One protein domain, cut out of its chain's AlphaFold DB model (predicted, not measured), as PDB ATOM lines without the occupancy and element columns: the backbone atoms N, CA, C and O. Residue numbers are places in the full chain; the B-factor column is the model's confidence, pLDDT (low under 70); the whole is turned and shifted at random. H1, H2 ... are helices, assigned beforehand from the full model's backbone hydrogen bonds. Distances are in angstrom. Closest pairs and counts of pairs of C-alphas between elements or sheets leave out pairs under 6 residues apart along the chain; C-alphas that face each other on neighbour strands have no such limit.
ATOM      1  N   MET A 737     -52.582 -22.367 103.462       75.31
ATOM      2  CA  MET A 737     -51.269 -22.665 102.864       75.31
ATOM      3  C   MET A 737     -51.351 -23.584 101.630       75.31
ATOM      4  O   MET A 737     -50.616 -23.392 100.661       75.31
ATOM      5  N   GLN A 738     -52.245 -24.577 101.644       76.62
ATOM      6  CA  GLN A 738     -52.389 -25.539 100.547       76.62
ATOM      7  C   GLN A 738     -53.083 -24.964  99.304       76.62
ATOM      8  O   GLN A 738     -52.717 -25.344  98.194       76.62
ATOM      9  N   LEU A 739     -54.035 -24.036  99.461       71.62
ATOM     10  CA  LEU A 739     -54.859 -23.499  98.365       71.62
ATOM     11  C   LEU A 739     -54.147 -22.551  97.386       71.62
ATOM     12  O   LEU A 739     -54.790 -21.989  96.502       71.62
ATOM     13  N   GLY A 740     -52.824 -22.415  97.472       54.50
ATOM     14  CA  GLY A 740     -52.043 -21.752  96.428       54.50
ATOM     15  C   GLY A 740     -51.288 -20.499  96.856       54.50
ATOM     16  O   GLY A 740     -50.694 -19.862  95.992       54.50
ATOM     17  N   PHE A 741     -51.168 -20.204  98.154       59.75
ATOM     18  CA  PHE A 741     -50.223 -19.184  98.657       59.75
ATOM     19  C   PHE A 741     -48.742 -19.629  98.566       59.75
ATOM     20  O   PHE A 741     -47.854 -19.026  99.155       59.75
ATOM     21  N   LYS A 742     -48.448 -20.690  97.792       47.62
ATOM     22  CA  LYS A 742     -47.104 -21.248  97.540       47.62
ATOM     23  C   LYS A 742     -46.171 -20.320  96.745       47.62
ATOM     24  O   LYS A 742     -45.008 -20.669  96.575       47.62
ATOM     25  N   GLN A 743     -46.657 -19.200  96.204       42.53
ATOM     26  CA  GLN A 743     -45.880 -18.389  95.256       42.53
ATOM     27  C   GLN A 743     -45.007 -17.306  95.900       42.53
ATOM     28  O   GLN A 743     -44.023 -16.910  95.279       42.53
ATOM     29  N   SER A 744     -45.259 -16.891  97.147       52.25
ATOM     30  CA  SER A 744     -44.312 -16.024  97.851       52.25
ATOM     31  C   SER A 744     -43.394 -16.870  98.747       52.25
ATOM     32  O   SER A 744     -43.729 -17.239  99.869       52.25
ATOM     33  N   ILE A 745     -42.183 -17.167  98.253       46.62
ATOM     34  CA  ILE A 745     -41.069 -17.752  99.045       46.62
ATOM     35  C   ILE A 745     -40.864 -16.963 100.358       46.62
ATOM     36  O   ILE A 745     -40.448 -17.496 101.380       46.62
ATOM     37  N   ALA A 746     -41.240 -15.685 100.338       49.94
ATOM     38  CA  ALA A 746     -41.303 -14.780 101.469       49.94
ATOM     39  C   ALA A 746     -42.158 -15.271 102.653       49.94
ATOM     40  O   ALA A 746     -41.750 -15.035 103.785       49.94
ATOM     41  N   PHE A 747     -43.329 -15.884 102.441       60.47
ATOM     42  CA  PHE A 747     -44.252 -16.184 103.546       60.47
ATOM     43  C   PHE A 747     -43.835 -17.431 104.335       60.47
ATOM     44  O   PHE A 747     -44.100 -17.509 105.527       60.47
ATOM     45  N   THR A 748     -43.150 -18.394 103.710       58.59
ATOM     46  CA  THR A 748     -42.881 -19.713 104.310       58.59
ATOM     47  C   THR A 748     -41.969 -19.695 105.541       58.59
ATOM     48  O   THR A 748     -42.056 -20.612 106.352       58.59
ATOM     49  N   GLU A 749     -41.123 -18.674 105.708       56.69
ATOM     50  CA  GLU A 749     -40.189 -18.562 106.845       56.69
ATOM     51  C   GLU A 749     -40.842 -18.012 108.128       56.69
ATOM     52  O   GLU A 749     -40.383 -18.307 109.233       56.69
ATOM     53  N   ASP A 750     -41.929 -17.244 108.004       59.56
ATOM     54  CA  ASP A 750     -42.574 -16.560 109.133       59.56
ATOM     55  C   ASP A 750     -43.697 -17.382 109.790       59.56
ATOM     56  O   ASP A 750     -44.176 -17.018 110.868       59.56
ATOM     57  N   ILE A 751     -44.125 -18.488 109.167       61.19
ATOM     58  CA  ILE A 751     -45.310 -19.250 109.582       61.19
ATOM     59  C   ILE A 751     -44.990 -20.175 110.767       61.19
ATOM     60  O   ILE A 751     -44.100 -21.025 110.671       61.19
ATOM     61  N   PRO A 752     -45.747 -20.097 111.873       65.06
ATOM     62  CA  PRO A 752     -45.628 -21.060 112.956       65.06
ATOM     63  C   PRO A 752     -46.088 -22.451 112.507       65.06
ATOM     64  O   PRO A 752     -47.164 -22.628 111.933       65.06
ATOM     65  N   VAL A 753     -45.290 -23.473 112.821       62.56
ATOM     66  CA  VAL A 753     -45.718 -24.863 112.655       62.56
ATOM     67  C   VAL A 753     -46.694 -25.198 113.781       62.56
ATOM     68  O   VAL A 753     -46.277 -25.525 114.890       62.56
ATOM     69  N   PHE A 754     -47.996 -25.149 113.500       66.62
ATOM     70  CA  PHE A 754     -49.020 -25.652 114.418       66.62
ATOM     71  C   PHE A 754     -48.941 -27.187 114.477       66.62
ATOM     72  O   PHE A 754     -49.588 -27.886 113.695       66.62
ATOM     73  N   LYS A 755     -48.097 -27.727 115.366       59.72
ATOM     74  CA  LYS A 755     -48.019 -29.172 115.633       59.72
ATOM     75  C   LYS A 755     -49.035 -29.528 116.712       59.72
ATOM     76  O   LYS A 755     -48.786 -29.299 117.889       59.72
ATOM     77  N   ALA A 756     -50.180 -30.076 116.322       53.22
ATOM     78  CA  ALA A 756     -51.124 -30.619 117.292       53.22
ATOM     79  C   ALA A 756     -50.549 -31.894 117.956       53.22
ATOM     80  O   ALA A 756     -49.950 -32.711 117.250       53.22
ATOM     81  N   PRO A 757     -50.754 -32.101 119.271       57.88
ATOM     82  CA  PRO A 757     -51.390 -31.182 120.217       57.88
ATOM     83  C   PRO A 757     -50.398 -30.134 120.765       57.88
ATOM     84  O   PRO A 757     -49.321 -30.486 121.244       57.88
ATOM     85  N   MET A 758     -50.781 -28.851 120.746       68.00
ATOM     86  CA  MET A 758     -50.110 -27.798 121.527       68.00
ATOM     87  C   MET A 758     -50.920 -27.514 122.790       68.00
ATOM     88  O   MET A 758     -52.148 -27.632 122.766       68.00
ATOM     89  N   LYS A 759     -50.260 -27.107 123.880       79.12
ATOM     90  CA  LYS A 759     -50.986 -26.582 125.042       79.12
ATOM     91  C   LYS A 759     -51.699 -25.288 124.647       79.12
ATOM     92  O   LYS A 759     -51.217 -24.537 123.803       79.12
ATOM     93  N   ILE A 760     -52.845 -25.027 125.272       82.62
ATOM     94  CA  ILE A 760     -53.711 -23.883 124.944       82.62
ATOM     95  C   ILE A 760     -52.966 -22.546 125.089       82.62
ATOM     96  O   ILE A 760     -53.097 -21.680 124.225       82.62
ATOM     97  N   ASP A 761     -52.166 -22.382 126.145       85.94
ATOM     98  CA  ASP A 761     -51.411 -21.144 126.371       85.94
ATOM     99  C   ASP A 761     -50.293 -20.969 125.331       85.94
ATOM    100  O   ASP A 761     -50.203 -19.911 124.706       85.94
ATOM    101  N   ASP A 762     -49.551 -22.042 125.025       85.12
ATOM    102  CA  ASP A 762     -48.541 -22.054 123.956       85.12
ATOM    103  C   ASP A 762     -49.166 -21.685 122.594       85.12
ATOM    104  O   ASP A 762     -48.567 -20.967 121.790       85.12
ATOM    105  N   PHE A 763     -50.396 -22.145 122.322       88.06
ATOM    106  CA  PHE A 763     -51.132 -21.817 121.099       88.06
ATOM    107  C   PHE A 763     -51.467 -20.325 121.005       88.06
ATOM    108  O   PHE A 763     -51.229 -19.706 119.963       88.06
ATOM    109  N   LYS A 764     -51.982 -19.733 122.090       89.69
ATOM    110  CA  LYS A 764     -52.293 -18.297 122.152       89.69
ATOM    111  C   LYS A 764     -51.043 -17.455 121.921       89.69
ATOM    112  O   LYS A 764     -51.056 -16.573 121.061       89.69
ATOM    113  N   GLU A 765     -49.956 -17.753 122.632       89.88
ATOM    114  CA  GLU A 765     -48.676 -17.054 122.468       89.88
ATOM    115  C   GLU A 765     -48.141 -17.180 121.038       89.88
ATOM    116  O   GLU A 765     -47.691 -16.194 120.450       89.88
ATOM    117  N   THR A 766     -48.260 -18.367 120.440       89.00
ATOM    118  CA  THR A 766     -47.843 -18.618 119.055       89.00
ATOM    119  C   THR A 766     -48.616 -17.750 118.062       89.00
ATOM    120  O   THR A 766     -48.003 -17.125 117.192       89.00
ATOM    121  N   ILE A 767     -49.946 -17.657 118.191       90.44
ATOM    122  CA  ILE A 767     -50.767 -16.806 117.316       90.44
ATOM    123  C   ILE A 767     -50.409 -15.327 117.478       90.44
ATOM    124  O   ILE A 767     -50.215 -14.641 116.474       90.44
ATOM    125  N   LEU A 768     -50.292 -14.834 118.712       91.62
ATOM    126  CA  LEU A 768     -49.969 -13.425 118.966       91.62
ATOM    127  C   LEU A 768     -48.543 -13.074 118.513       91.62
ATOM    128  O   LEU A 768     -48.304 -11.998 117.963       91.62
ATOM    129  N   SER A 769     -47.588 -13.993 118.672       90.56
ATOM    130  CA  SER A 769     -46.239 -13.813 118.135       90.56
ATOM    131  C   SER A 769     -46.235 -13.793 116.607       90.56
ATOM    132  O   SER A 769     -45.460 -13.036 116.022       90.56
ATOM    133  N   PHE A 770     -47.053 -14.622 115.959       90.38
ATOM    134  CA  PHE A 770     -47.163 -14.641 114.504       90.38
ATOM    135  C   PHE A 770     -47.800 -13.355 113.970       90.38
ATOM    136  O   PHE A 770     -47.255 -12.747 113.052       90.38
ATOM    137  N   GLU A 771     -48.881 -12.885 114.599       93.69
ATOM    138  CA  GLU A 771     -49.507 -11.588 114.309       93.69
ATOM    139  C   GLU A 771     -48.470 -10.460 114.300       93.69
ATOM    140  O   GLU A 771     -48.358  -9.710 113.328       93.69
ATOM    141  N   LYS A 772     -47.673 -10.379 115.371       93.44
ATOM    142  CA  LYS A 772     -46.637  -9.361 115.518       93.44
ATOM    143  C   LYS A 772     -45.618  -9.424 114.377       93.44
ATOM    144  O   LYS A 772     -45.321  -8.389 113.791       93.44
ATOM    145  N   LYS A 773     -45.127 -10.617 114.019       90.81
ATOM    146  CA  LYS A 773     -44.185 -10.791 112.896       90.81
ATOM    147  C   LYS A 773     -44.769 -10.292 111.574       90.81
ATOM    148  O   LYS A 773     -44.085  -9.581 110.839       90.81
ATOM    149  N   LEU A 774     -46.032 -10.624 111.289       90.56
ATOM    150  CA  LEU A 774     -46.713 -10.147 110.084       90.56
ATOM    151  C   LEU A 774     -46.781  -8.616 110.064       90.56
ATOM    152  O   LEU A 774     -46.422  -8.003 109.062       90.56
ATOM    153  N   ILE A 775     -47.197  -7.992 111.168       94.06
ATOM    154  CA  ILE A 775     -47.317  -6.532 111.277       94.06
ATOM    155  C   ILE A 775     -45.950  -5.848 111.143       94.06
ATOM    156  O   ILE A 775     -45.807  -4.940 110.324       94.06
ATOM    157  N   ASP A 776     -44.939  -6.307 111.884       92.69
ATOM    158  CA  ASP A 776     -43.587  -5.738 111.866       92.69
ATOM    159  C   ASP A 776     -43.003  -5.763 110.443       92.69
ATOM    160  O   ASP A 776     -42.416  -4.781 109.979       92.69
ATOM    161  N   ARG A 777     -43.238  -6.851 109.698       90.25
ATOM    162  CA  ARG A 777     -42.797  -6.979 108.307       90.25
ATOM    163  C   ARG A 777     -43.532  -6.026 107.361       90.25
ATOM    164  O   ARG A 777     -42.891  -5.407 106.504       90.25
ATOM    165  N   ARG A 778     -44.847  -5.850 107.528       91.38
ATOM    166  CA  ARG A 778     -45.651  -4.896 106.735       91.38
ATOM    167  C   ARG A 778     -45.160  -3.459 106.938       91.38
ATOM    168  O   ARG A 778     -44.968  -2.740 105.960       91.38
ATOM    169  N   ILE A 779     -44.857  -3.072 108.179       92.19
ATOM    170  CA  ILE A 779     -44.418  -1.713 108.546       92.19
ATOM    171  C   ILE A 779     -43.052  -1.340 107.943       92.19
ATOM    172  O   ILE A 779     -42.737  -0.159 107.826       92.19
ATOM    173  N   THR A 780     -42.252  -2.301 107.467       87.06
ATOM    174  CA  THR A 780     -40.980  -1.988 106.784       87.06
ATOM    175  C   THR A 780     -41.146  -1.176 105.491       87.06
ATOM    176  O   THR A 780     -40.159  -0.620 105.005       87.06
ATOM    177  N   GLY A 781     -42.345  -1.153 104.891       83.06
ATOM    178  CA  GLY A 781     -42.596  -0.511 103.595       83.06
ATOM    179  C   GLY A 781     -41.956  -1.227 102.400       83.06
ATOM    180  O   GLY A 781     -41.950  -0.698 101.292       83.06
ATOM    181  N   LYS A 782     -41.378  -2.416 102.617       82.56
ATOM    182  CA  LYS A 782     -40.606  -3.179 101.618       82.56
ATOM    183  C   LYS A 782     -41.225  -4.534 101.278       82.56
ATOM    184  O   LYS A 782     -40.620  -5.309 100.541       82.56
ATOM    185  N   SER A 783     -42.393  -4.850 101.836       82.94
ATOM    186  CA  SER A 783     -43.059  -6.121 101.546       82.94
ATOM    187  C   SER A 783     -43.584  -6.140 100.114       82.94
ATOM    188  O   SER A 783     -44.109  -5.131  99.642       82.94
ATOM    189  N   ALA A 784     -43.452  -7.294  99.459       83.38
ATOM    190  CA  ALA A 784     -44.034  -7.544  98.147       83.38
ATOM    191  C   ALA A 784     -45.570  -7.507  98.206       83.38
ATOM    192  O   ALA A 784     -46.161  -7.843  99.236       83.38
ATOM    193  N   ASP A 785     -46.201  -7.162  97.087       84.62
ATOM    194  CA  ASP A 785     -47.659  -7.082  96.952       84.62
ATOM    195  C   ASP A 785     -48.360  -8.372  97.412       84.62
ATOM    196  O   ASP A 785     -49.292  -8.311  98.212       84.62
ATOM    197  N   ASP A 786     -47.867  -9.540  96.992       84.19
ATOM    198  CA  ASP A 786     -48.444 -10.836  97.379       84.19
ATOM    199  C   ASP A 786     -48.363 -11.080  98.893       84.19
ATOM    200  O   ASP A 786     -49.301 -11.594  99.496       84.19
ATOM    201  N   PHE A 787     -47.287 -10.627  99.550       87.12
ATOM    202  CA  PHE A 787     -47.168 -10.742 101.006       87.12
ATOM    203  C   PHE A 787     -48.229  -9.899 101.726       87.12
ATOM    204  O   PHE A 787     -48.791 -10.336 102.733       87.12
ATOM    205  N   LEU A 788     -48.515  -8.684 101.242       90.31
ATOM    206  CA  LEU A 788     -49.543  -7.827 101.844       90.31
ATOM    207  C   LEU A 788     -50.942  -8.442 101.722       90.31
ATOM    208  O   LEU A 788     -51.719  -8.321 102.672       90.31
ATOM    209  N   TYR A 789     -51.229  -9.102 100.597       90.88
ATOM    210  CA  TYR A 789     -52.479  -9.825 100.366       90.88
ATOM    211  C   TYR A 789     -52.596 -11.042 101.290       90.88
ATOM    212  O   TYR A 789     -53.555 -11.164 102.052       90.88
ATOM    213  N   ASP A 790     -51.579 -11.904 101.298       86.81
ATOM    214  CA  ASP A 790     -51.586 -13.139 102.081       86.81
ATOM    215  C   ASP A 790     -51.648 -12.838 103.585       86.81
ATOM    216  O   ASP A 790     -52.483 -13.390 104.304       86.81
ATOM    217  N   SER A 791     -50.834 -11.893 104.072       89.12
ATOM    218  CA  SER A 791     -50.856 -11.476 105.483       89.12
ATOM    219  C   SER A 791     -52.218 -10.927 105.910       89.12
ATOM    220  O   SER A 791     -52.667 -11.230 107.014       89.12
ATOM    221  N   ALA A 792     -52.912 -10.181 105.047       92.44
ATOM    222  CA  ALA A 792     -54.249  -9.664 105.326       92.44
ATOM    223  C   ALA A 792     -55.273 -10.792 105.573       92.44
ATOM    224  O   ALA A 792     -56.107 -10.696 106.480       92.44
ATOM    225  N   LEU A 793     -55.173 -11.899 104.833       89.31
ATOM    226  CA  LEU A 793     -56.049 -13.058 104.999       89.31
ATOM    227  C   LEU A 793     -55.874 -13.752 106.360       89.31
ATOM    228  O   LEU A 793     -56.867 -14.184 106.948       89.31
ATOM    229  N   PHE A 794     -54.643 -13.844 106.872       91.06
ATOM    230  CA  PHE A 794     -54.373 -14.379 108.213       91.06
ATOM    231  C   PHE A 794     -54.771 -13.390 109.310       91.06
ATOM    232  O   PHE A 794     -55.413 -13.778 110.286       91.06
ATOM    233  N   LEU A 795     -54.444 -12.108 109.133       94.81
ATOM    234  CA  LEU A 795     -54.781 -11.050 110.082       94.81
ATOM    235  C   LEU A 795     -56.293 -10.927 110.300       94.81
ATOM    236  O   LEU A 795     -56.713 -10.662 111.420       94.81
ATOM    237  N   ASP A 796     -57.126 -11.181 109.284       94.94
ATOM    238  CA  ASP A 796     -58.585 -11.184 109.463       94.94
ATOM    239  C   ASP A 796     -59.071 -12.303 110.405       94.94
ATOM    240  O   ASP A 796     -59.960 -12.053 111.222       94.94
ATOM    241  N   ILE A 797     -58.466 -13.499 110.359       95.12
ATOM    242  CA  ILE A 797     -58.777 -14.587 111.304       95.12
ATOM    243  C   ILE A 797     -58.241 -14.265 112.702       95.12
ATOM    244  O   ILE A 797     -58.960 -14.416 113.690       95.12
ATOM    245  N   ILE A 798     -56.991 -13.799 112.798       96.62
ATOM    246  CA  ILE A 798     -56.357 -13.483 114.085       96.62
ATOM    247  C   ILE A 798     -57.119 -12.366 114.801       96.62
ATOM    248  O   ILE A 798     -57.385 -12.488 115.994       96.62
ATOM    249  N   LYS A 799     -57.547 -11.325 114.079       97.25
ATOM    250  CA  LYS A 799     -58.397 -10.254 114.610       97.25
ATOM    251  C   LYS A 799     -59.670 -10.819 115.236       97.25
ATOM    252  O   LYS A 799     -59.976 -10.504 116.383       97.25
ATOM    253  N   ASN A 800     -60.383 -11.685 114.515       97.62
ATOM    254  CA  ASN A 800     -61.611 -12.312 115.009       97.62
ATOM    255  C   ASN A 800     -61.344 -13.177 116.259       97.62
ATOM    256  O   ASN A 800     -62.121 -13.149 117.213       97.62
ATOM    257  N   TYR A 801     -60.217 -13.895 116.307       97.25
ATOM    258  CA  TYR A 801     -59.804 -14.643 117.499       97.25
ATOM    259  C   TYR A 801     -59.431 -13.721 118.673       97.25
ATOM    260  O   TYR A 801     -59.834 -13.971 119.808       97.25
ATOM    261  N   LYS A 802     -58.747 -12.598 118.426       97.06
ATOM    262  CA  LYS A 802     -58.452 -11.583 119.452       97.06
ATOM    263  C   LYS A 802     -59.712 -10.944 120.019       97.06
ATOM    264  O   LYS A 802     -59.727 -10.622 121.203       97.06
ATOM    265  N   MET A 803     -60.773 -10.797 119.226       97.31
ATOM    266  CA  MET A 803     -62.077 -10.347 119.731       97.31
ATOM    267  C   MET A 803     -62.666 -11.346 120.734       97.31
ATOM    268  O   MET A 803     -63.123 -10.931 121.799       97.31
ATOM    269  N   LEU A 804     -62.584 -12.653 120.453       96.81
ATOM    270  CA  LEU A 804     -62.969 -13.698 121.410       96.81
ATOM    271  C   LEU A 804     -62.153 -13.596 122.707       96.81
ATOM    272  O   LEU A 804     -62.731 -13.581 123.794       96.81
ATOM    273  N   LEU A 805     -60.824 -13.486 122.601       96.12
ATOM    274  CA  LEU A 805     -59.939 -13.354 123.764       96.12
ATOM    275  C   LEU A 805     -60.239 -12.085 124.574       96.12
ATOM    276  O   LEU A 805     -60.295 -12.140 125.800       96.12
ATOM    277  N   ALA A 806     -60.488 -10.954 123.907       96.88
ATOM    278  CA  ALA A 806     -60.801  -9.690 124.567       96.88
ATOM    279  C   ALA A 806     -62.071  -9.788 125.414       96.88
ATOM    280  O   ALA A 806     -62.082  -9.394 126.578       96.88
ATOM    281  N   ARG A 807     -63.126 -10.386 124.853       96.31
ATOM    282  CA  ARG A 807     -64.406 -10.584 125.548       96.31
ATOM    283  C   ARG A 807     -64.310 -11.566 126.714       96.31
ATOM    284  O   ARG A 807     -65.106 -11.479 127.643       96.31
ATOM    285  N   ARG A 808     -63.324 -12.465 126.691       94.88
ATOM    286  CA  ARG A 808     -62.995 -13.377 127.799       94.88
ATOM    287  C   ARG A 808     -62.050 -12.766 128.841       94.88
ATOM    288  O   ARG A 808     -61.762 -13.413 129.842       94.88
ATOM    289  N   GLY A 809     -61.573 -11.537 128.631       95.88
ATOM    290  CA  GLY A 809     -60.598 -10.885 129.512       95.88
ATOM    291  C   GLY A 809     -59.164 -11.399 129.351       95.88
ATOM    292  O   GLY A 809     -58.314 -11.119 130.189       95.88
ATOM    293  N   GLU A 810     -58.881 -12.136 128.277       94.25
ATOM    294  CA  GLU A 810     -57.574 -12.742 127.987       94.25
ATOM    295  C   GLU A 810     -56.708 -11.867 127.063       94.25
ATOM    296  O   GLU A 810     -55.533 -12.149 126.840       94.25
ATOM    297  N   TYR A 811     -57.279 -10.790 126.522       94.75
ATOM    298  CA  TYR A 811     -56.578  -9.790 125.722       94.75
ATOM    299  C   TYR A 811     -57.107  -8.391 126.047       94.75
ATOM    300  O   TYR A 811     -58.308  -8.192 126.199       94.75
ATOM    301  N   THR A 812     -56.222  -7.398 126.132       96.19
ATOM    302  CA  THR A 812     -56.622  -5.993 126.310       96.19
ATOM    303  C   THR A 812     -56.287  -5.212 125.039       96.19
ATOM    304  O   THR A 812     -55.100  -5.029 124.757       96.19
ATOM    305  N   PRO A 813     -57.287  -4.746 124.266       95.25
ATOM    306  CA  PRO A 813     -57.034  -3.993 123.043       95.25
ATOM    307  C   PRO A 813     -56.423  -2.624 123.327       95.25
ATOM    308  O   PRO A 813     -56.703  -1.986 124.349       95.25
ATOM    309  N   ARG A 814     -55.617  -2.131 122.382       93.88
ATOM    310  CA  ARG A 814     -55.099  -0.760 122.447       93.88
ATOM    311  C   ARG A 814     -56.237   0.231 122.230       93.88
ATOM    312  O   ARG A 814     -56.947   0.159 121.228       93.88
ATOM    313  N   LYS A 815     -56.368   1.205 123.135       94.75
ATOM    314  CA  LYS A 815     -57.355   2.281 122.988       94.75
ATOM    315  C   LYS A 815     -56.967   3.204 121.839       94.75
ATOM    316  O   LYS A 815     -55.907   3.824 121.874       94.75
ATOM    317  N   ASN A 816     -57.853   3.324 120.860       96.12
ATOM    318  CA  ASN A 816     -57.679   4.172 119.686       96.12
ATOM    319  C   ASN A 816     -58.881   5.113 119.514       96.12
ATOM    320  O   ASN A 816     -59.993   4.826 119.959       96.12
ATOM    321  N   ASN A 817     -58.659   6.259 118.866       95.88
ATOM    322  CA  ASN A 817     -59.695   7.267 118.644       95.88
ATOM    323  C   ASN A 817     -60.261   7.164 117.217       95.88
ATOM    324  O   ASN A 817     -59.570   7.476 116.247       95.88
ATOM    325  N   LEU A 818     -61.534   6.771 117.099       95.50
ATOM    326  CA  LEU A 818     -62.229   6.613 115.817       95.50
ATOM    327  C   LEU A 818     -62.207   7.889 114.961       95.50
ATOM    328  O   LEU A 818     -61.919   7.820 113.767       95.50
ATOM    329  N   ALA A 819     -62.495   9.048 115.557       95.69
ATOM    330  CA  ALA A 819     -62.552  10.316 114.832       95.69
ATOM    331  C   ALA A 819     -61.174  10.711 114.277       95.69
ATOM    332  O   ALA A 819     -61.069  11.152 113.135       95.69
ATOM    333  N   PHE A 820     -60.106  10.490 115.048       96.31
ATOM    334  CA  PHE A 820     -58.736  10.727 114.597       96.31
ATOM    335  C   PHE A 820     -58.364   9.853 113.393       96.31
ATOM    336  O   PHE A 820     -57.795  10.360 112.422       96.31
ATOM    337  N   ILE A 821     -58.705   8.561 113.430       96.88
ATOM    338  CA  ILE A 821     -58.431   7.639 112.321       96.88
ATOM    339  C   ILE A 821     -59.238   8.051 111.081       96.88
ATOM    340  O   ILE A 821     -58.644   8.209 110.017       96.88
ATOM    341  N   LYS A 822     -60.548   8.322 111.213       95.75
ATOM    342  CA  LYS A 822     -61.396   8.814 110.107       95.75
ATOM    343  C   LYS A 822     -60.817  10.073 109.451       95.75
ATOM    344  O   LYS A 822     -60.652  10.119 108.232       95.75
ATOM    345  N   ASN A 823     -60.436  11.064 110.257       95.81
ATOM    346  CA  ASN A 823     -59.847  12.310 109.762       95.81
ATOM    347  C   ASN A 823     -58.496  12.076 109.067       95.81
ATOM    348  O   ASN A 823     -58.213  12.683 108.034       95.81
ATOM    349  N   SER A 824     -57.669  11.178 109.610       96.88
ATOM    350  CA  SER A 824     -56.376  10.818 109.019       96.88
ATOM    351  C   SER A 824     -56.538  10.124 107.669       96.88
ATOM    352  O   SER A 824     -55.817  10.455 106.730       96.88
ATOM    353  N   ILE A 825     -57.508   9.214 107.548       96.00
ATOM    354  CA  ILE A 825     -57.829   8.551 106.280       96.00
ATOM    355  C   ILE A 825     -58.253   9.577 105.231       96.00
ATOM    356  O   ILE A 825     -57.718   9.577 104.123       96.00
ATOM    357  N   GLN A 826     -59.157  10.493 105.587       94.25
ATOM    358  CA  GLN A 826     -59.649  11.495 104.645       94.25
ATOM    359  C   GLN A 826     -58.547  12.448 104.164       94.25
ATOM    360  O   GLN A 826     -58.505  12.824 102.987       94.25
ATOM    361  N   LYS A 827     -57.623  12.809 105.060       95.69
ATOM    362  CA  LYS A 827     -56.431  13.580 104.700       95.69
ATOM    363  C   LYS A 827     -55.565  12.814 103.694       95.69
ATOM    364  O   LYS A 827     -55.282  13.343 102.625       95.69
ATOM    365  N   ILE A 828     -55.229  11.556 103.986       95.88
ATOM    366  CA  ILE A 828     -54.412  10.721 103.092       95.88
ATOM    367  C   ILE A 828     -55.091  10.535 101.729       95.88
ATOM    368  O   ILE A 828     -54.423  10.651 100.707       95.88
ATOM    369  N   LYS A 829     -56.415  10.328 101.670       93.94
ATOM    370  CA  LYS A 829     -57.158  10.259 100.395       93.94
ATOM    371  C   LYS A 829     -56.978  11.517  99.545       93.94
ATOM    372  O   LYS A 829     -56.820  11.426  98.326       93.94
ATOM    373  N   THR A 830     -56.994  12.683 100.185       93.88
ATOM    374  CA  THR A 830     -56.798  13.974  99.515       93.88
ATOM    375  C   THR A 830     -55.359  14.113  99.015       93.88
ATOM    376  O   THR A 830     -55.151  14.491  97.861       93.88
ATOM    377  N   ASP A 831     -54.376  13.732  99.833       94.69
ATOM    378  CA  ASP A 831     -52.958  13.766  99.463       94.69
ATOM    379  C   ASP A 831     -52.649  12.796  98.303       94.69
ATOM    380  O   ASP A 831     -51.934  13.154  97.365       94.69
ATOM    381  N   ILE A 832     -53.241  11.594  98.308       94.94
ATOM    382  CA  ILE A 832     -53.150  10.626  97.203       94.94
ATOM    383  C   ILE A 832     -53.710  11.242  95.927       94.94
ATOM    384  O   ILE A 832     -52.997  11.303  94.931       94.94
ATOM    385  N   LYS A 833     -54.939  11.772  95.960       91.00
ATOM    386  CA  LYS A 833     -55.563  12.401  94.788       91.00
ATOM    387  C   LYS A 833     -54.723  13.561  94.244       91.00
ATOM    388  O   LYS A 833     -54.615  13.714  93.029       91.00
ATOM    389  N   SER A 834     -54.100  14.351  95.120       92.62
ATOM    390  CA  SER A 834     -53.175  15.417  94.717       92.62
ATOM    391  C   SER A 834     -51.898  14.878  94.062       92.62
ATOM    392  O   SER A 834     -51.364  15.525  93.166       92.62
ATOM    393  N   LYS A 835     -51.392  13.721  94.508       93.25
ATOM    394  CA  LYS A 835     -50.156  13.097  94.005       93.25
ATOM    395  C   LYS A 835     -50.370  12.293  92.718       93.25
ATOM    396  O   LYS A 835     -49.464  12.234  91.892       93.25
ATOM    397  N   THR A 836     -51.528  11.657  92.549       93.19
ATOM    398  CA  THR A 836     -51.792  10.699  91.461       93.19
ATOM    399  C   THR A 836     -52.767  11.214  90.398       93.19
ATOM    400  O   THR A 836     -52.878  10.626  89.318       93.19
ATOM    401  N   GLY A 837     -53.473  12.314  90.670       88.31
ATOM    402  CA  GLY A 837     -54.519  12.836  89.796       88.31
ATOM    403  C   GLY A 837     -55.740  11.912  89.713       88.31
ATOM    404  O   GLY A 837     -56.007  11.101  90.595       88.31
ATOM    405  N   GLN A 838     -56.519  12.036  88.637       83.44
ATOM    406  CA  GLN A 838     -57.767  11.270  88.461       83.44
ATOM    407  C   GLN A 838     -57.548   9.846  87.923       83.44
ATOM    408  O   GLN A 838     -58.446   9.005  88.021       83.44
ATOM    409  N   ARG A 839     -56.374   9.571  87.337       87.75
ATOM    410  CA  ARG A 839     -56.057   8.299  86.660       87.75
ATOM    411  C   ARG A 839     -55.099   7.405  87.442       87.75
ATOM    412  O   ARG A 839     -55.089   6.193  87.229       87.75
ATOM    413  N   GLY A 840     -54.301   7.996  88.328       91.19
ATOM    414  CA  GLY A 840     -53.277   7.288  89.076       91.19
ATOM    415  C   GLY A 840     -53.757   6.741  90.420       91.19
ATOM    416  O   GLY A 840     -54.723   7.234  91.004       91.19
ATOM    417  N   SER A 841     -53.012   5.768  90.929       95.44
ATOM    418  CA  SER A 841     -53.176   5.170  92.250       95.44
ATOM    419  C   SER A 841     -51.818   4.898  92.905       95.44
ATOM    420  O   SER A 841     -50.820   4.683  92.213       95.44
ATOM    421  N   LEU A 842     -51.784   4.908  94.238       96.25
ATOM    422  CA  LEU A 842     -50.702   4.329  95.039       96.25
ATOM    423  C   LEU A 842     -51.176   2.959  95.537       96.25
ATOM    424  O   LEU A 842     -51.953   2.888  96.490       96.25
ATOM    425  N   LEU A 843     -50.758   1.885  94.862       95.19
ATOM    426  CA  LEU A 843     -51.370   0.560  94.989       95.19
ATOM    427  C   LEU A 843     -51.442   0.063  96.440       95.19
ATOM    428  O   LEU A 843     -52.526  -0.186  96.963       95.19
ATOM    429  N   ASN A 844     -50.298  -0.073  97.102       95.81
ATOM    430  CA  ASN A 844     -50.193  -0.609  98.457       95.81
ATOM    431  C   ASN A 844     -50.704   0.372  99.508       95.81
ATOM    432  O   ASN A 844     -51.381  -0.043 100.451       95.81
ATOM    433  N   THR A 845     -50.458   1.668  99.315       96.94
ATOM    434  CA  THR A 845     -51.006   2.719 100.175       96.94
ATOM    435  C   THR A 845     -52.535   2.643 100.221       96.94
ATOM    436  O   THR A 845     -53.118   2.602 101.303       96.94
ATOM    437  N   GLU A 846     -53.200   2.577  99.066       97.31
ATOM    438  CA  GLU A 846     -54.663   2.552  98.988       97.31
ATOM    439  C   GLU A 846     -55.272   1.200  99.386       97.31
ATOM    440  O   GLU A 846     -56.359   1.182  99.968       97.31
ATOM    441  N   ARG A 847     -54.580   0.069  99.164       97.19
ATOM    442  CA  ARG A 847     -54.990  -1.249  99.695       97.19
ATOM    443  C   ARG A 847     -55.072  -1.225 101.221       97.19
ATOM    444  O   ARG A 847     -56.090  -1.603 101.788       97.19
ATOM    445  N   LEU A 848     -54.028  -0.725 101.880       97.69
ATOM    446  CA  LEU A 848     -53.984  -0.598 103.340       97.69
ATOM    447  C   LEU A 848     -55.015   0.419 103.845       97.69
ATOM    448  O   LEU A 848     -55.714   0.164 104.824       97.69
ATOM    449  N   LEU A 849     -55.164   1.546 103.147       97.62
ATOM    450  CA  LEU A 849     -56.137   2.570 103.512       97.62
ATOM    451  C   LEU A 849     -57.577   2.046 103.431       97.62
ATOM    452  O   LEU A 849     -58.330   2.179 104.389       97.62
ATOM    453  N   SER A 850     -57.941   1.398 102.322       97.69
ATOM    454  CA  SER A 850     -59.273   0.805 102.143       97.69
ATOM    455  C   SER A 850     -59.545  -0.338 103.122       97.69
ATOM    456  O   SER A 850     -60.675  -0.477 103.589       97.69
ATOM    457  N   ARG A 851     -58.514  -1.085 103.538       97.31
ATOM    458  CA  ARG A 851     -58.634  -2.080 104.611       97.31
ATOM    459  C   ARG A 851     -58.928  -1.442 105.975       97.31
ATOM    460  O   ARG A 851     -59.785  -1.932 106.712       97.31
ATOM    461  N   ALA A 852     -58.295  -0.311 106.293       98.12
ATOM    462  CA  ALA A 852     -58.638   0.463 107.487       98.12
ATOM    463  C   ALA A 852     -60.088   0.984 107.428       98.12
ATOM    464  O   ALA A 852     -60.808   0.938 108.427       98.12
ATOM    465  N   GLU A 853     -60.561   1.411 106.253       96.62
ATOM    466  CA  GLU A 853     -61.958   1.820 106.041       96.62
ATOM    467  C   GLU A 853     -62.945   0.659 106.193       96.62
ATOM    468  O   GLU A 853     -63.963   0.810 106.873       96.62
ATOM    469  N   LYS A 854     -62.611  -0.522 105.653       95.69
ATOM    470  CA  LYS A 854     -63.359  -1.777 105.839       95.69
ATOM    471  C   LYS A 854     -63.609  -2.074 107.316       95.69
ATOM    472  O   LYS A 854     -64.689  -2.567 107.655       95.69
ATOM    473  N   TYR A 855     -62.633  -1.799 108.182       96.69
ATOM    474  CA  TYR A 855     -62.758  -1.951 109.631       96.69
ATOM    475  C   TYR A 855     -63.592  -0.845 110.264       96.69
ATOM    476  O   TYR A 855     -64.482  -1.136 111.064       96.69
ATOM    477  N   ILE A 856     -63.377   0.410 109.867       95.50
ATOM    478  CA  ILE A 856     -64.154   1.545 110.377       95.50
ATOM    479  C   ILE A 856     -65.645   1.389 110.109       95.50
ATOM    480  O   ILE A 856     -66.452   1.703 110.983       95.50
ATOM    481  N   LEU A 857     -66.002   0.848 108.946       93.88
ATOM    482  CA  LEU A 857     -67.384   0.583 108.559       93.88
ATOM    483  C   LEU A 857     -68.110  -0.364 109.535       93.88
ATOM    484  O   LEU A 857     -69.323  -0.278 109.691       93.88
ATOM    485  N   GLN A 858     -67.383  -1.249 110.225       93.75
ATOM    486  CA  GLN A 858     -67.966  -2.223 111.160       93.75
ATOM    487  C   GLN A 858     -68.205  -1.639 112.553       93.75
ATOM    488  O   GLN A 858     -69.101  -2.094 113.261       93.75
ATOM    489  N   ILE A 859     -67.416  -0.645 112.966       95.25
ATOM    490  CA  ILE A 859     -67.410  -0.137 114.346       95.25
ATOM    491  C   ILE A 859     -68.789   0.345 114.813       95.25
ATOM    492  O   ILE A 859     -69.180  -0.046 115.913       95.25
ATOM    493  N   PRO A 860     -69.559   1.134 114.030       93.19
ATOM    494  CA  PRO A 860     -70.885   1.570 114.460       93.19
ATOM    495  C   PRO A 860     -71.805   0.404 114.836       93.19
ATOM    496  O   PRO A 860     -72.555   0.515 115.799       93.19
ATOM    497  N   LEU A 861     -71.704  -0.736 114.144       93.94
ATOM    498  CA  LEU A 861     -72.516  -1.921 114.430       93.94
ATOM    499  C   LEU A 861     -72.173  -2.543 115.787       93.94
ATOM    500  O   LEU A 861     -73.075  -2.883 116.544       93.94
ATOM    501  N   TYR A 862     -70.886  -2.631 116.130       95.00
ATOM    502  CA  TYR A 862     -70.463  -3.117 117.449       95.00
ATOM    503  C   TYR A 862     -70.870  -2.168 118.573       95.00
ATOM    504  O   TYR A 862     -71.252  -2.618 119.650       95.00
ATOM    505  N   LEU A 863     -70.838  -0.856 118.329       93.81
ATOM    506  CA  LEU A 863     -71.314   0.126 119.303       93.81
ATOM    507  C   LEU A 863     -72.834   0.027 119.515       93.81
ATOM    508  O   LEU A 863     -73.287   0.134 120.654       93.81
ATOM    509  N   LEU A 864     -73.613  -0.241 118.460       92.44
ATOM    510  CA  LEU A 864     -75.050  -0.527 118.574       92.44
ATOM    511  C   LEU A 864     -75.321  -1.810 119.376       92.44
ATOM    512  O   LEU A 864     -76.226  -1.827 120.209       92.44
ATOM    513  N   ASP A 865     -74.494  -2.841 119.188       93.06
ATOM    514  CA  ASP A 865     -74.525  -4.086 119.968       93.06
ATOM    515  C   ASP A 865     -73.949  -3.925 121.396       93.06
ATOM    516  O   ASP A 865     -73.933  -4.884 122.170       93.06
ATOM    517  N   LYS A 866     -73.513  -2.710 121.776       94.06
ATOM    518  CA  LYS A 866     -72.899  -2.365 123.074       94.06
ATOM    519  C   LYS A 866     -71.614  -3.146 123.376       94.06
ATOM    520  O   LYS A 866     -71.315  -3.445 124.531       94.06
ATOM    521  N   ASP A 867     -70.837  -3.454 122.343       95.00
ATOM    522  CA  ASP A 867     -69.583  -4.200 122.433       95.00
ATOM    523  C   ASP A 867     -68.367  -3.301 122.156       95.00
ATOM    524  O   ASP A 867     -67.756  -3.303 121.083       95.00
ATOM    525  N   GLU A 868     -68.010  -2.498 123.159       95.44
ATOM    526  CA  GLU A 868     -66.873  -1.575 123.073       95.44
ATOM    527  C   GLU A 868     -65.525  -2.301 122.952       95.44
ATOM    528  O   GLU A 868     -64.605  -1.786 122.312       95.44
ATOM    529  N   LEU A 869     -65.391  -3.498 123.535       95.94
ATOM    530  CA  LEU A 869     -64.155  -4.283 123.469       95.94
ATOM    531  C   LEU A 869     -63.877  -4.736 122.036       95.94
ATOM    532  O   LEU A 869     -62.774  -4.522 121.528       95.94
ATOM    533  N   ALA A 870     -64.884  -5.297 121.365       96.38
ATOM    534  CA  ALA A 870     -64.801  -5.663 119.956       96.38
ATOM    535  C   ALA A 870     -64.496  -4.450 119.066       96.38
ATOM    536  O   ALA A 870     -63.602  -4.513 118.218       96.38
ATOM    537  N   ALA A 871     -65.173  -3.322 119.308       97.25
ATOM    538  CA  ALA A 871     -64.920  -2.076 118.590       97.25
ATOM    539  C   ALA A 871     -63.459  -1.602 118.734       97.25
ATOM    540  O   ALA A 871     -62.859  -1.169 117.749       97.25
ATOM    541  N   GLN A 872     -62.855  -1.717 119.923       97.75
ATOM    542  CA  GLN A 872     -61.452  -1.345 120.141       97.75
ATOM    543  C   GLN A 872     -60.462  -2.307 119.473       97.75
ATOM    544  O   GLN A 872     -59.458  -1.843 118.936       97.75
ATOM    545  N   VAL A 873     -60.741  -3.617 119.429       98.12
ATOM    546  CA  VAL A 873     -59.912  -4.564 118.654       98.12
ATOM    547  C   VAL A 873     -59.928  -4.196 117.166       98.12
ATOM    548  O   VAL A 873     -58.878  -4.146 116.530       98.12
ATOM    549  N   ILE A 874     -61.097  -3.877 116.606       97.75
ATOM    550  CA  ILE A 874     -61.226  -3.458 115.201       97.75
ATOM    551  C   ILE A 874     -60.491  -2.134 114.948       97.75
ATOM    552  O   ILE A 874     -59.776  -2.003 113.952       97.75
ATOM    553  N   LEU A 875     -60.618  -1.164 115.860       98.06
ATOM    554  CA  LEU A 875     -59.903   0.113 115.785       98.06
ATOM    555  C   LEU A 875     -58.385  -0.047 115.835       98.06
ATOM    556  O   LEU A 875     -57.680   0.685 115.144       98.06
ATOM    557  N   GLU A 876     -57.876  -0.981 116.638       97.75
ATOM    558  CA  GLU A 876     -56.448  -1.285 116.704       97.75
ATOM    559  C   GLU A 876     -55.913  -1.722 115.334       97.75
ATOM    560  O   GLU A 876     -54.900  -1.194 114.875       97.75
ATOM    561  N   TYR A 877     -56.628  -2.606 114.637       97.94
ATOM    562  CA  TYR A 877     -56.252  -3.048 113.291       97.94
ATOM    563  C   TYR A 877     -56.375  -1.930 112.249       97.94
ATOM    564  O   TYR A 877     -55.479  -1.765 111.423       97.94
ATOM    565  N   ALA A 878     -57.428  -1.109 112.327       98.31
ATOM    566  CA  ALA A 878     -57.570   0.064 111.465       98.31
ATOM    567  C   ALA A 878     -56.408   1.056 111.647       98.31
ATOM    568  O   ALA A 878     -55.904   1.604 110.668       98.31
ATOM    569  N   ALA A 879     -55.946   1.262 112.885       98.19
ATOM    570  CA  ALA A 879     -54.791   2.105 113.177       98.19
ATOM    571  C   ALA A 879     -53.494   1.518 112.598       98.19
ATOM    572  O   ALA A 879     -52.697   2.253 112.021       98.19
ATOM    573  N   ILE A 880     -53.291   0.202 112.705       97.38
ATOM    574  CA  ILE A 880     -52.105  -0.479 112.164       97.38
ATOM    575  C   ILE A 880     -52.037  -0.341 110.638       97.38
ATOM    576  O   ILE A 880     -50.986   0.018 110.101       97.38
ATOM    577  N   ASP A 881     -53.144  -0.582 109.936       97.88
ATOM    578  CA  ASP A 881     -53.200  -0.432 108.479       97.88
ATOM    579  C   ASP A 881     -53.026   1.035 108.051       97.88
ATOM    580  O   ASP A 881     -52.290   1.319 107.103       97.88
ATOM    581  N   LEU A 882     -53.606   1.983 108.797       97.69
ATOM    582  CA  LEU A 882     -53.405   3.415 108.575       97.69
ATOM    583  C   LEU A 882     -51.926   3.813 108.713       97.69
ATOM    584  O   LEU A 882     -51.392   4.471 107.820       97.69
ATOM    585  N   GLU A 883     -51.245   3.421 109.792       96.00
ATOM    586  CA  GLU A 883     -49.825   3.747 109.978       96.00
ATOM    587  C   GLU A 883     -48.947   3.079 108.915       96.00
ATOM    588  O   GLU A 883     -48.063   3.722 108.347       96.00
ATOM    589  N   THR A 884     -49.246   1.829 108.558       96.50
ATOM    590  CA  THR A 884     -48.541   1.127 107.478       96.50
ATOM    591  C   THR A 884     -48.733   1.847 106.138       96.50
ATOM    592  O   THR A 884     -47.767   2.027 105.396       96.50
ATOM    593  N   SER A 885     -49.944   2.336 105.835       97.12
ATOM    594  CA  SER A 885     -50.218   3.066 104.588       97.12
ATOM    595  C   SER A 885     -49.352   4.325 104.450       97.12
ATOM    596  O   SER A 885     -48.807   4.580 103.376       97.12
ATOM    597  N   LYS A 886     -49.126   5.062 105.548       95.56
ATOM    598  CA  LYS A 886     -48.267   6.259 105.562       95.56
ATOM    599  C   LYS A 886     -46.814   5.929 105.226       95.56
ATOM    600  O   LYS A 886     -46.153   6.729 104.565       95.56
ATOM    601  N   VAL A 887     -46.314   4.765 105.651       94.88
ATOM    602  CA  VAL A 887     -44.957   4.312 105.306       94.88
ATOM    603  C   VAL A 887     -44.838   4.096 103.798       94.88
ATOM    604  O   VAL A 887     -43.935   4.658 103.176       94.88
ATOM    605  N   TYR A 888     -45.768   3.346 103.201       95.12
ATOM    606  CA  TYR A 888     -45.767   3.070 101.760       95.12
ATOM    607  C   TYR A 888     -45.934   4.339 100.922       95.12
ATOM    608  O   TYR A 888     -45.228   4.512  99.929       95.12
ATOM    609  N   MET A 889     -46.794   5.264 101.351       94.44
ATOM    610  CA  MET A 889     -47.078   6.506 100.630       94.44
ATOM    611  C   MET A 889     -45.817   7.331 100.324       94.44
ATOM    612  O   MET A 889     -45.733   7.968  99.266       94.44
ATOM    613  N   ASN A 890     -44.828   7.295 101.224       89.19
ATOM    614  CA  ASN A 890     -43.564   8.022 101.087       89.19
ATOM    615  C   ASN A 890     -42.643   7.435 100.009       89.19
ATOM    616  O   ASN A 890     -41.847   8.164  99.422       89.19
ATOM    617  N   THR A 891     -42.743   6.134  99.738       88.38
ATOM    618  CA  THR A 891     -41.845   5.415  98.819       88.38
ATOM    619  C   THR A 891     -42.516   5.013  97.510       88.38
ATOM    620  O   THR A 891     -41.841   4.791  96.505       88.38
ATOM    621  N   GLU A 892     -43.842   4.905  97.507       92.00
ATOM    622  CA  GLU A 892     -44.617   4.382  96.390       92.00
ATOM    623  C   GLU A 892     -44.774   5.408  95.258       92.00
ATOM    624  O   GLU A 892     -44.985   6.613  95.472       92.00
ATOM    625  N   LYS A 893     -44.669   4.901  94.027       92.19
ATOM    626  CA  LYS A 893     -44.866   5.663  92.793       92.19
ATOM    627  C   LYS A 893     -46.317   5.542  92.334       92.19
ATOM    628  O   LYS A 893     -46.931   4.495  92.495       92.19
ATOM    629  N   SER A 894     -46.829   6.611  91.730       94.94
ATOM    630  CA  SER A 894     -48.144   6.601  91.085       94.94
ATOM    631  C   SER A 894     -48.155   5.632  89.901       94.94
ATOM    632  O   SER A 894     -47.227   5.648  89.090       94.94
ATOM    633  N   VAL A 895     -49.215   4.832  89.787       94.75
ATOM    634  CA  VAL A 895     -49.485   3.945  88.649       94.75
ATOM    635  C   VAL A 895     -50.834   4.314  88.042       94.75
ATOM    636  O   VAL A 895     -51.831   4.384  88.755       94.75
ATOM    637  N   GLU A 896     -50.886   4.535  86.729       92.88
ATOM    638  CA  GLU A 896     -52.148   4.769  86.020       92.88
ATOM    639  C   GLU A 896     -52.901   3.454  85.808       92.88
ATOM    640  O   GLU A 896     -52.613   2.690  84.886       92.88
ATOM    641  N   ILE A 897     -53.868   3.190  86.683       92.19
ATOM    642  CA  ILE A 897     -54.725   1.999  86.617       92.19
ATOM    643  C   ILE A 897     -56.134   2.314  86.111       92.19
ATOM    644  O   ILE A 897     -56.812   1.410  85.633       92.19
TER     645      ILE A 897
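This is residues 737 to 897 of the 1028 residues of the protein "F5/8 type C domain-containing protein" of Spirochaetia bacterium (UniProt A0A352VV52). A thick slab of helices is built round one long helix, H6, with the hairpin H1 and H2 packed on one side of it and the hairpin H3 and H4 on the other. These five make an up-and-down bundle, each running against the one before it in the chain; short H5 packs on the beginning of H6, and residues 737 to 759 form a long tail with no named element. The printed part has 161 residues with six named helices, H1 to H6 in order, and no named strand: all helix. It is compact, with a radius of gyration of the C-alphas of 16.9 A and spans of 53 by 42 by 24 A.

H1, residues 760 to 779, begins at C-alpha (-53.711, -23.883, 124.944) and measures 29.1 A. H2, residues 785 to 807, measures 33.3 A and has a kink of 29 degrees near residue 796. H3 is residues 818 to 836, 26.8 A; H4 is 843 to 856, 20.0 A; H5 is 859 to 864. H6, residues 868 to 891, measures 35.5 A and ends at C-alpha (-41.845, 5.415, 98.819).

The hub H6 touches H4 at a shallow tilt of 15 degrees, opposite ways, closest at C-alphas Ala 852 and Ala 878, 4.1 A. H3 touches H6 at C-alphas Ile 821 and Ala 879, 6.7 A. H2 touches H6 with residues 799 to 807 alone, closest at C-alphas Met 803 and Ala 870, 5.4 A. H2 touches H1 with residues 788 to 798 alone, at a steep tilt of 41 degrees. H1 and H3 are apart. Every O i to N i+4 pair is within hydrogen-bond range in H1, H3, H4 and H5; H2 has 18 of 19, H6 18 of 20.

C-alphas Pro 757 and Gly 837 are farthest apart, 53.6 A. The printed part has no cut and no long link between helices. Residues 740 to 758 have pLDDT under 70.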